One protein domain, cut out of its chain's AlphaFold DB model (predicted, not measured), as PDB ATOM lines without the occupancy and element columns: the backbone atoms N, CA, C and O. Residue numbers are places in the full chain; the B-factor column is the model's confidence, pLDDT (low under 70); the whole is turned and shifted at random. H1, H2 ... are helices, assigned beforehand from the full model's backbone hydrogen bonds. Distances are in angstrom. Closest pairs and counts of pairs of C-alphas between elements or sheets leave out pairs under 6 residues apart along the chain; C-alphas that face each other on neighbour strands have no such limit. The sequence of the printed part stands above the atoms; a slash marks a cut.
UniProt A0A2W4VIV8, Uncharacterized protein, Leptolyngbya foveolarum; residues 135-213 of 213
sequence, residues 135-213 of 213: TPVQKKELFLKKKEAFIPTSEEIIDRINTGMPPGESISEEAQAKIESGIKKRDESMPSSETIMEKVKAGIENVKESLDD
ATOM      1  N   THR A 135       2.390 -18.782   4.667       57.69
ATOM      2  CA  THR A 135       3.049 -18.651   3.368       57.69
ATOM      3  C   THR A 135       2.487 -17.440   2.604       57.69
ATOM      4  O   THR A 135       1.333 -17.040   2.812       57.69
ATOM      5  N   PRO A 136       3.260 -16.826   1.687       55.16
ATOM      6  CA  PRO A 136       2.775 -15.718   0.858       55.16
ATOM      7  C   PRO A 136       1.463 -16.042   0.124       55.16
ATOM      8  O   PRO A 136       0.636 -15.152  -0.083       55.16
ATOM      9  N   VAL A 137       1.258 -17.320  -0.212       54.69
ATOM     10  CA  VAL A 137       0.040 -17.858  -0.829       54.69
ATOM     11  C   VAL A 137      -1.133 -17.830   0.155       54.69
ATOM     12  O   VAL A 137      -2.159 -17.240  -0.162       54.69
ATOM     13  N   GLN A 138      -0.963 -18.337   1.380       53.88
ATOM     14  CA  GLN A 138      -2.012 -18.336   2.414       53.88
ATOM     15  C   GLN A 138      -2.398 -16.924   2.872       53.88
ATOM     16  O   GLN A 138      -3.568 -16.637   3.131       53.88
ATOM     17  N   LYS A 139      -1.433 -15.994   2.929       54.41
ATOM     18  CA  LYS A 139      -1.729 -14.576   3.192       54.41
ATOM     19  C   LYS A 139      -2.600 -13.991   2.089       54.41
ATOM     20  O   LYS A 139      -3.605 -13.353   2.389       54.41
ATOM     21  N   LYS A 140      -2.234 -14.204   0.823       56.44
ATOM     22  CA  LYS A 140      -3.000 -13.693  -0.323       56.44
ATOM     23  C   LYS A 140      -4.371 -14.355  -0.440       56.44
ATOM     24  O   LYS A 140      -5.323 -13.652  -0.746       56.44
ATOM     25  N   GLU A 141      -4.500 -15.635  -0.108       57.56
ATOM     26  CA  GLU A 141      -5.782 -16.344  -0.035       57.56
ATOM     27  C   GLU A 141      -6.710 -15.731   1.030       57.56
ATOM     28  O   GLU A 141      -7.879 -15.464   0.756       57.56
ATOM     29  N   LEU A 142      -6.172 -15.372   2.200       56.44
ATOM     30  CA  LEU A 142      -6.899 -14.618   3.230       56.44
ATOM     31  C   LEU A 142      -7.343 -13.223   2.762       56.44
ATOM     32  O   LEU A 142      -8.383 -12.737   3.201       56.44
ATOM     33  N   PHE A 143      -6.568 -12.562   1.898       54.56
ATOM     34  CA  PHE A 143      -6.942 -11.266   1.323       54.56
ATOM     35  C   PHE A 143      -7.944 -11.394   0.166       54.56
ATOM     36  O   PHE A 143      -8.837 -10.559   0.055       54.56
ATOM     37  N   LEU A 144      -7.828 -12.430  -0.667       55.25
ATOM     38  CA  LEU A 144      -8.700 -12.683  -1.819       55.25
ATOM     39  C   LEU A 144     -10.083 -13.174  -1.383       55.25
ATOM     40  O   LEU A 144     -11.073 -12.586  -1.805       55.25
ATOM     41  N   LYS A 145     -10.159 -14.134  -0.450       59.12
ATOM     42  CA  LYS A 145     -11.436 -14.582   0.137       59.12
ATOM     43  C   LYS A 145     -12.157 -13.451   0.869       59.12
ATOM     44  O   LYS A 145     -13.371 -13.320   0.777       59.12
ATOM     45  N   LYS A 146     -11.408 -12.573   1.549       54.75
ATOM     46  CA  LYS A 146     -11.979 -11.342   2.114       54.75
ATOM     47  C   LYS A 146     -12.513 -10.425   1.026       54.75
ATOM     48  O   LYS A 146     -13.595  -9.891   1.191       54.75
ATOM     49  N   LYS A 147     -11.773 -10.227  -0.066       54.44
ATOM     50  CA  LYS A 147     -12.202  -9.349  -1.158       54.44
ATOM     51  C   LYS A 147     -13.517  -9.827  -1.775       54.44
ATOM     52  O   LYS A 147     -14.379  -8.988  -1.977       54.44
ATOM     53  N   GLU A 148     -13.687 -11.127  -2.002       56.66
ATOM     54  CA  GLU A 148     -14.958 -11.707  -2.469       56.66
ATOM     55  C   GLU A 148     -16.086 -11.513  -1.446       56.66
ATOM     56  O   GLU A 148     -17.171 -11.088  -1.820       56.66
ATOM     57  N   ALA A 149     -15.800 -11.669  -0.151       53.41
ATOM     58  CA  ALA A 149     -16.751 -11.366   0.925       53.41
ATOM     59  C   ALA A 149     -17.076  -9.862   1.100       53.41
ATOM     60  O   ALA A 149     -18.000  -9.516   1.828       53.41
ATOM     61  N   PHE A 150     -16.325  -8.953   0.465       53.41
ATOM     62  CA  PHE A 150     -16.572  -7.501   0.468       53.41
ATOM     63  C   PHE A 150     -17.242  -7.004  -0.815       53.41
ATOM     64  O   PHE A 150     -17.438  -5.795  -0.974       53.41
ATOM     65  N   ILE A 151     -17.555  -7.905  -1.746       65.88
ATOM     66  CA  ILE A 151     -18.275  -7.574  -2.964       65.88
ATOM     67  C   ILE A 151     -19.771  -7.740  -2.664       65.88
ATOM     68  O   ILE A 151     -20.232  -8.871  -2.550       65.88
ATOM     69  N   PRO A 152     -20.533  -6.637  -2.518       68.12
ATOM     70  CA  PRO A 152     -21.949  -6.734  -2.204       68.12
ATOM     71  C   PRO A 152     -22.701  -7.408  -3.353       68.12
ATOM     72  O   PRO A 152     -22.398  -7.179  -4.538       68.12
ATOM     73  N   THR A 153     -23.668  -8.244  -2.982       76.19
ATOM     74  CA  THR A 153     -24.549  -8.937  -3.926       76.19
ATOM     75  C   THR A 153     -25.543  -7.956  -4.543       76.19
ATOM     76  O   THR A 153     -25.765  -6.856  -4.031       76.19
ATOM     77  N   SER A 154     -26.148  -8.327  -5.675       74.31
ATOM     78  CA  SER A 154     -27.207  -7.516  -6.292       74.31
ATOM     79  C   SER A 154     -28.358  -7.258  -5.318       74.31
ATOM     80  O   SER A 154     -28.846  -6.136  -5.252       74.31
ATOM     81  N   GLU A 155     -28.716  -8.261  -4.520       78.06
ATOM     82  CA  GLU A 155     -29.764  -8.189  -3.498       78.06
ATOM     83  C   GLU A 155     -29.404  -7.204  -2.375       78.06
ATOM     84  O   GLU A 155     -30.172  -6.285  -2.105       78.06
ATOM     85  N   GLU A 156     -28.192  -7.273  -1.809       74.69
ATOM     86  CA  GLU A 156     -27.748  -6.319  -0.776       74.69
ATOM     87  C   GLU A 156     -27.698  -4.867  -1.274       74.69
ATOM     88  O   GLU A 156     -27.930  -3.921  -0.513       74.69
ATOM     89  N   ILE A 157     -27.356  -4.663  -2.549       77.44
ATOM     90  CA  ILE A 157     -27.334  -3.330  -3.160       77.44
ATOM     91  C   ILE A 157     -28.759  -2.800  -3.312       77.44
ATOM     92  O   ILE A 157     -29.008  -1.637  -2.991       77.44
ATOM     93  N   ILE A 158     -29.681  -3.645  -3.775       79.56
ATOM     94  CA  ILE A 158     -31.105  -3.322  -3.909       79.56
ATOM     95  C   ILE A 158     -31.686  -2.972  -2.533       79.56
ATOM     96  O   ILE A 158     -32.298  -1.915  -2.377       79.56
ATOM     97  N   ASP A 159     -31.396  -3.765  -1.507       81.06
ATOM     98  CA  ASP A 159     -31.866  -3.521  -0.144       81.06
ATOM     99  C   ASP A 159     -31.303  -2.228   0.446       81.06
ATOM    100  O   ASP A 159     -32.042  -1.444   1.046       81.06
ATOM    101  N   ARG A 160     -30.018  -1.925   0.227       79.25
ATOM    102  CA  ARG A 160     -29.435  -0.641   0.654       79.25
ATOM    103  C   ARG A 160     -30.076   0.559  -0.026       79.25
ATOM    104  O   ARG A 160     -30.238   1.592   0.620       79.25
ATOM    105  N   ILE A 161     -30.403   0.444  -1.309       78.88
ATOM    106  CA  ILE A 161     -31.057   1.527  -2.045       78.88
ATOM    107  C   ILE A 161     -32.493   1.706  -1.529       78.88
ATOM    108  O   ILE A 161     -32.873   2.833  -1.221       78.88
ATOM    109  N   ASN A 162     -33.242   0.617  -1.325       81.19
ATOM    110  CA  ASN A 162     -34.594   0.661  -0.755       81.19
ATOM    111  C   ASN A 162     -34.602   1.222   0.680       81.19
ATOM    112  O   ASN A 162     -35.478   2.003   1.032       81.19
ATOM    113  N   THR A 163     -33.593   0.900   1.495       81.06
ATOM    114  CA  THR A 163     -33.440   1.438   2.863       81.06
ATOM    115  C   THR A 163     -33.179   2.953   2.870       81.06
ATOM    116  O   THR A 163     -33.472   3.632   3.852       81.06
ATOM    117  N   GLY A 164     -32.617   3.495   1.785       75.62
ATOM    118  CA  GLY A 164     -32.387   4.929   1.603       75.62
ATOM    119  C   GLY A 164     -33.557   5.692   0.967       75.62
ATOM    120  O   GLY A 164     -33.481   6.918   0.882       75.62
ATOM    121  N   MET A 165     -34.609   5.001   0.514       75.31
ATOM    122  CA  MET A 165     -35.795   5.594  -0.115       75.31
ATOM    123  C   MET A 165     -36.927   5.827   0.903       75.31
ATOM    124  O   MET A 165     -36.984   5.166   1.943       75.31
ATOM    125  N   PRO A 166     -37.827   6.798   0.653       74.38
ATOM    126  CA  PRO A 166     -38.992   7.018   1.505       74.38
ATOM    127  C   PRO A 166     -39.922   5.785   1.517       74.38
ATOM    128  O   PRO A 166     -40.052   5.091   0.506       74.38
ATOM    129  N   PRO A 167     -40.601   5.500   2.646       64.44
ATOM    130  CA  PRO A 167     -41.443   4.314   2.782       64.44
ATOM    131  C   PRO A 167     -42.594   4.335   1.765       64.44
ATOM    132  O   PRO A 167     -43.409   5.258   1.766       64.44
ATOM    133  N   GLY A 168     -42.663   3.302   0.921       65.81
ATOM    134  CA  GLY A 168     -43.671   3.150  -0.138       65.81
ATOM    135  C   GLY A 168     -43.132   3.293  -1.565       65.81
ATOM    136  O   GLY A 168     -43.872   3.022  -2.507       65.81
ATOM    137  N   GLU A 169     -41.861   3.664  -1.734       65.50
ATOM    138  CA  GLU A 169     -41.193   3.746  -3.034       65.50
ATOM    139  C   GLU A 169     -40.078   2.691  -3.103       65.50
ATOM    140  O   GLU A 169     -39.124   2.729  -2.330       65.50
ATOM    141  N   SER A 170     -40.227   1.708  -3.993       70.75
ATOM    142  CA  SER A 170     -39.212   0.685  -4.264       70.75
ATOM    143  C   SER A 170     -38.561   0.927  -5.617       70.75
ATOM    144  O   SER A 170     -39.177   1.469  -6.538       70.75
ATOM    145  N   ILE A 171     -37.324   0.465  -5.769       75.38
ATOM    146  CA  ILE A 171     -36.589   0.546  -7.035       75.38
ATOM    147  C   ILE A 171     -37.385  -0.159  -8.142       75.38
ATOM    148  O   ILE A 171     -37.867  -1.275  -7.935       75.38
ATOM    149  N   SER A 172     -37.501   0.466  -9.318       81.81
ATOM    150  CA  SER A 172     -38.206  -0.132 -10.456       81.81
ATOM    151  C   SER A 172     -37.540  -1.434 -10.917       81.81
ATOM    152  O   SER A 172     -36.315  -1.572 -10.854       81.81
ATOM    153  N   GLU A 173     -38.332  -2.376 -11.436       80.19
ATOM    154  CA  GLU A 173     -37.836  -3.668 -11.945       80.19
ATOM    155  C   GLU A 173     -36.729  -3.497 -13.003       80.19
ATOM    156  O   GLU A 173     -35.753  -4.244 -13.031       80.19
ATOM    157  N   GLU A 174     -36.809  -2.446 -13.827       79.75
ATOM    158  CA  GLU A 174     -35.793  -2.138 -14.840       79.75
ATOM    159  C   GLU A 174     -34.445  -1.717 -14.221       79.75
ATOM    160  O   GLU A 174     -33.376  -2.006 -14.767       79.75
ATOM    161  N   ALA A 175     -34.472  -1.036 -13.073       76.62
ATOM    162  CA  ALA A 175     -33.270  -0.656 -12.341       76.62
ATOM    163  C   ALA A 175     -32.674  -1.845 -11.568       76.62
ATOM    164  O   ALA A 175     -31.452  -1.992 -11.557       76.62
ATOM    165  N   GLN A 176     -33.503  -2.744 -11.026       81.38
ATOM    166  CA  GLN A 176     -33.039  -4.005 -10.426       81.38
ATOM    167  C   GLN A 176     -32.334  -4.891 -11.468       81.38
ATOM    168  O   GLN A 176     -31.199  -5.316 -11.254       81.38
ATOM    169  N   ALA A 177     -32.919  -5.042 -12.663       82.75
ATOM    170  CA  ALA A 177     -32.309  -5.787 -13.768       82.75
ATOM    171  C   ALA A 177     -30.978  -5.169 -14.257       82.75
ATOM    172  O   ALA A 177     -30.035  -5.878 -14.630       82.75
ATOM    173  N   LYS A 178     -30.853  -3.834 -14.240       83.12
ATOM    174  CA  LYS A 178     -29.588  -3.135 -14.545       83.12
ATOM    175  C   LYS A 178     -28.524  -3.361 -13.467       83.12
ATOM    176  O   LYS A 178     -27.353  -3.512 -13.812       83.12
ATOM    177  N   ILE A 179     -28.914  -3.429 -12.196       82.94
ATOM    178  CA  ILE A 179     -28.007  -3.752 -11.086       82.94
ATOM    179  C   ILE A 179     -27.525  -5.200 -11.216       82.94
ATOM    180  O   ILE A 179     -26.320  -5.432 -11.247       82.94
ATOM    181  N   GLU A 180     -28.429  -6.164 -11.398       84.56
ATOM    182  CA  GLU A 180     -28.065  -7.575 -11.577       84.56
ATOM    183  C   GLU A 180     -27.160  -7.808 -12.790       84.56
ATOM    184  O   GLU A 180     -26.146  -8.499 -12.698       84.56
ATOM    185  N   SER A 181     -27.492  -7.214 -13.939       83.50
ATOM    186  CA  SER A 181     -26.666  -7.349 -15.143       83.50
ATOM    187  C   SER A 181     -25.310  -6.651 -15.007       83.50
ATOM    188  O   SER A 181     -24.317  -7.143 -15.543       83.50
ATOM    189  N   GLY A 182     -25.234  -5.538 -14.273       83.25
ATOM    190  CA  GLY A 182     -23.975  -4.872 -13.938       83.25
ATOM    191  C   GLY A 182     -23.082  -5.724 -13.034       83.25
ATOM    192  O   GLY A 182     -21.877  -5.813 -13.271       83.25
ATOM    193  N   ILE A 183     -23.678  -6.398 -12.047       81.56
ATOM    194  CA  ILE A 183     -23.000  -7.336 -11.144       81.56
ATOM    195  C   ILE A 183     -22.472  -8.548 -11.917       81.56
ATOM    196  O   ILE A 183     -21.279  -8.827 -11.844       81.56
ATOM    197  N   LYS A 184     -23.296  -9.181 -12.762       81.69
ATOM    198  CA  LYS A 184     -22.871 -10.321 -13.597       81.69
ATOM    199  C   LYS A 184     -21.717  -9.966 -14.536       81.69
ATOM    200  O   LYS A 184     -20.726 -10.682 -14.579       81.69
ATOM    201  N   LYS A 185     -21.780  -8.817 -15.221       84.38
ATOM    202  CA  LYS A 185     -20.683  -8.348 -16.094       84.38
ATOM    203  C   LYS A 185     -19.395  -8.054 -15.328       84.38
ATOM    204  O   LYS A 185     -18.300  -8.254 -15.849       84.38
ATOM    205  N   ARG A 186     -19.509  -7.535 -14.104       78.88
ATOM    206  CA  ARG A 186     -18.358  -7.322 -13.223       78.88
ATOM    207  C   ARG A 186     -17.751  -8.661 -12.807       78.88
ATOM    208  O   ARG A 186     -16.532  -8.781 -12.843       78.88
ATOM    209  N   ASP A 187     -18.581  -9.633 -12.448       74.25
ATOM    210  CA  ASP A 187     -18.139 -10.959 -12.006       74.25
ATOM    211  C   ASP A 187     -17.525 -11.765 -13.163       74.25
ATOM    212  O   ASP A 187     -16.541 -12.463 -12.961       74.25
ATOM    213  N   GLU A 188     -18.007 -11.584 -14.396       80.19
ATOM    214  CA  GLU A 188     -17.376 -12.118 -15.615       80.19
ATOM    215  C   GLU A 188     -16.028 -11.443 -15.942       80.19
ATOM    216  O   GLU A 188     -15.126 -12.072 -16.492       80.19
ATOM    217  N   SER A 189     -15.879 -10.153 -15.625       79.12
ATOM    218  CA  SER A 189     -14.660  -9.370 -15.886       79.12
ATOM    219  C   SER A 189     -13.586  -9.561 -14.807       79.12
ATOM    220  O   SER A 189     -12.386  -9.420 -15.069       79.12
ATOM    221  N   MET A 190     -13.996  -9.898 -13.583       76.81
ATOM    222  CA  MET A 190     -13.081 -10.207 -12.495       76.81
ATOM    223  C   MET A 190     -12.706 -11.692 -12.517       76.81
ATOM    224  O   MET A 190     -13.571 -12.541 -12.340       76.81
ATOM    225  N   PRO A 191     -11.415 -12.039 -12.665       73.06
ATOM    226  CA  PRO A 191     -11.002 -13.424 -12.496       73.06
ATOM    227  C   PRO A 191     -11.317 -13.884 -11.068       73.06
ATOM    228  O   PRO A 191     -11.096 -13.129 -10.114       73.06
ATOM    229  N   SER A 192     -11.810 -15.117 -10.933       69.88
ATOM    230  CA  SER A 192     -12.120 -15.703  -9.626       69.88
ATOM    231  C   SER A 192     -10.862 -15.782  -8.759       69.88
ATOM    232  O   SER A 192      -9.732 -15.847  -9.269       69.88
ATOM    233  N   SER A 193     -11.033 -15.782  -7.435       62.44
ATOM    234  CA  SER A 193      -9.912 -15.966  -6.509       62.44
ATOM    235  C   SER A 193      -9.100 -17.221  -6.826       62.44
ATOM    236  O   SER A 193      -7.875 -17.179  -6.731       62.44
ATOM    237  N   GLU A 194      -9.746 -18.295  -7.278       71.88
ATOM    238  CA  GLU A 194      -9.105 -19.542  -7.699       71.88
ATOM    239  C   GLU A 194      -8.171 -19.336  -8.898       71.88
ATOM    240  O   GLU A 194      -6.991 -19.680  -8.818       71.88
ATOM    241  N   THR A 195      -8.636 -18.672  -9.962       75.44
ATOM    242  CA  THR A 195      -7.812 -18.385 -11.149       75.44
ATOM    243  C   THR A 195      -6.654 -17.436 -10.831       75.44
ATOM    244  O   THR A 195      -5.553 -17.562 -11.374       75.44
ATOM    245  N   ILE A 196      -6.866 -16.469  -9.933       72.88
ATOM    246  CA  ILE A 196      -5.793 -15.581  -9.464       72.88
ATOM    247  C   ILE A 196      -4.764 -16.378  -8.655       72.88
ATOM    248  O   ILE A 196      -3.562 -16.183  -8.837       72.88
ATOM    249  N   MET A 197      -5.210 -17.274  -7.772       67.88
ATOM    250  CA  MET A 197      -4.320 -18.112  -6.967       67.88
ATOM    251  C   MET A 197      -3.487 -19.053  -7.828       67.88
ATOM    252  O   MET A 197      -2.297 -19.201  -7.562       67.88
ATOM    253  N   GLU A 198      -4.072 -19.641  -8.866       78.75
ATOM    254  CA  GLU A 198      -3.366 -20.507  -9.808       78.75
ATOM    255  C   GLU A 198      -2.255 -19.746 -10.547       78.75
ATOM    256  O   GLU A 198      -1.098 -20.164 -10.529       78.75
ATOM    257  N   LYS A 199      -2.552 -18.544 -11.065       78.06
ATOM    258  CA  LYS A 199      -1.539 -17.673 -11.691       78.06
ATOM    259  C   LYS A 199      -0.441 -17.239 -10.722       78.06
ATOM    260  O   LYS A 199       0.716 -17.106 -11.113       78.06
ATOM    261  N   VAL A 200      -0.787 -16.999  -9.459       72.50
ATOM    262  CA  VAL A 200       0.188 -16.626  -8.428       72.50
ATOM    263  C   VAL A 200       1.070 -17.812  -8.043       72.50
ATOM    264  O   VAL A 200       2.270 -17.616  -7.880       72.50
ATOM    265  N   LYS A 201       0.509 -19.020  -7.912       78.31
ATOM    266  CA  LYS A 201       1.280 -20.245  -7.650       78.31
ATOM    267  C   LYS A 201       2.269 -20.510  -8.784       78.31
ATOM    268  O   LYS A 201       3.461 -20.594  -8.511       78.31
ATOM    269  N   ALA A 202       1.795 -20.478 -10.031       79.62
ATOM    270  CA  ALA A 202       2.640 -20.634 -11.213       79.62
ATOM    271  C   ALA A 202       3.750 -19.567 -11.289       79.62
ATOM    272  O   ALA A 202       4.899 -19.865 -11.595       79.62
ATOM    273  N   GLY A 203       3.442 -18.309 -10.949       75.81
ATOM    274  CA  GLY A 203       4.445 -17.242 -10.911       75.81
ATOM    275  C   GLY A 203       5.515 -17.426  -9.828       75.81
ATOM    276  O   GLY A 203       6.653 -17.017 -10.029       75.81
ATOM    277  N   ILE A 204       5.176 -18.030  -8.685       75.31
ATOM    278  CA  ILE A 204       6.139 -18.322  -7.611       75.31
ATOM    279  C   ILE A 204       7.031 -19.509  -7.990       75.31
ATOM    280  O   ILE A 204       8.228 -19.457  -7.715       75.31
ATOM    281  N   GLU A 205       6.478 -20.542  -8.630       73.44
ATOM    282  CA  GLU A 205       7.256 -21.679  -9.146       73.44
ATOM    283  C   GLU A 205       8.267 -21.233 -10.203       73.44
ATOM    284  O   GLU A 205       9.450 -21.507 -10.034       73.44
ATOM    285  N   ASN A 206       7.856 -20.426 -11.185       73.94
ATOM    286  CA  ASN A 206       8.773 -19.900 -12.206       73.94
ATOM    287  C   ASN A 206       9.911 -19.046 -11.618       73.94
ATOM    288  O   ASN A 206      11.036 -19.078 -12.105       73.94
ATOM    289  N   VAL A 207       9.634 -18.260 -10.568       69.31
ATOM    290  CA  VAL A 207      10.670 -17.458  -9.890       69.31
ATOM    291  C   VAL A 207      11.639 -18.348  -9.115       69.31
ATOM    292  O   VAL A 207      12.831 -18.054  -9.068       69.31
ATOM    293  N   LYS A 208      11.139 -19.427  -8.509       65.25
ATOM    294  CA  LYS A 208      11.966 -20.394  -7.787       65.25
ATOM    295  C   LYS A 208      12.872 -21.166  -8.748       65.25
ATOM    296  O   LYS A 208      14.055 -21.285  -8.477       65.25
ATOM    297  N   GLU A 209      12.337 -21.582  -9.892       65.00
ATOM    298  CA  GLU A 209      13.091 -22.253 -10.954       65.00
ATOM    299  C   GLU A 209      14.191 -21.341 -11.526       65.00
ATOM    300  O   GLU A 209      15.324 -21.771 -11.672       65.00
ATOM    301  N   SER A 210      13.928 -20.037 -11.695       61.91
ATOM    302  CA  SER A 210      14.946 -19.060 -12.132       61.91
ATOM    303  C   SER A 210      16.020 -18.689 -11.093       61.91
ATOM    304  O   SER A 210      16.911 -17.902 -11.398       61.91
ATOM    305  N   LEU A 211      15.888 -19.160  -9.849       58.16
ATOM    306  CA  LEU A 211      16.853 -18.938  -8.761       58.16
ATOM    307  C   LEU A 211      17.724 -20.173  -8.487       58.16
ATOM    308  O   LEU A 211      18.728 -20.042  -7.789       58.16
ATOM    309  N   ASP A 212      17.315 -21.335  -9.003       57.47
ATOM    310  CA  ASP A 212      18.027 -22.609  -8.878       57.47
ATOM    311  C   ASP A 212      18.910 -22.918 -10.123       57.47
ATOM    312  O   ASP A 212      19.681 -23.879 -10.079       57.47
ATOM    313  N   ASP A 213      18.847 -22.081 -11.175       49.78
ATOM    314  CA  ASP A 213      19.756 -22.018 -12.349       49.78
ATOM    315  C   ASP A 213      20.843 -20.929 -12.193       49.78
ATOM    316  O   ASP A 213      22.005 -21.174 -12.602       49.78
TER     317      ASP A 213
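Overview. This is residues 135 to 213 of the 213 residues of an uncharacterized protein of Leptolyngbya foveolarum (UniProt A0A2W4VIV8). A long, thin chain of four helices runs out along one row, H1 then H2, and folds back along a second row, H3 then H4. H4 lies partly beside H1, and H2 and H3 form a helical hairpin at the other end; residues 163 to 169 stick out at the fold-back, and residues 205 to 213 at the opposite end. The printed part has 79 residues, 61 of them in four named helices, in the order H1, H2, H3, H4 along the chain, with no named strand, and the class is all helix. The whole is extended, with a radius of gyration of the C-alphas of 19.4 A, and its spans of 69 by 21 by 11 A make it only just a rod.

Arrangement. Begin with H4, residues 193 to 212, the longest helix. With residues 193 to 201 alone it touches H1, residues 136 to 149; look at the C-alphas of Leu 144 and Ser 193, the closest pair, 5.9 A apart. The two run opposite ways at a shallow tilt of 16 degrees. Further along, H2, residues 154 to 163, touches residues 176 to 183 alone of H3, residues 173 to 189. Their closest C-alphas, of Ser 154 and Glu 180, are 5.4 A apart, and this hairpin runs opposite ways at a steep tilt of 41 degrees. H1 and H3 are apart, as are H2 and H4. In H1, H2, H3 and H4 every O i to N i+4 pair is within hydrogen-bond range.

Along the chain. Find C-alpha 193 at (-9.912, -15.966, -6.509); from there H4 runs 28.8 A to C-alpha 212 at (18.027, -22.609, -8.878). H1 starts at C-alpha 136, (2.775, -15.718, 0.858), and is 20.0 A long. H2 measures 14.2 A and H3 24.2 A.

Size, cuts and confidence. The C-alphas farthest apart, of Gly 168 and Asp 213, are 69.3 A from each other. The printed part has no cut and no long link. Mean pLDDT of the printed part is 70.8; look for values under 70 at residues 135 to 152 and 207 to 213, among others.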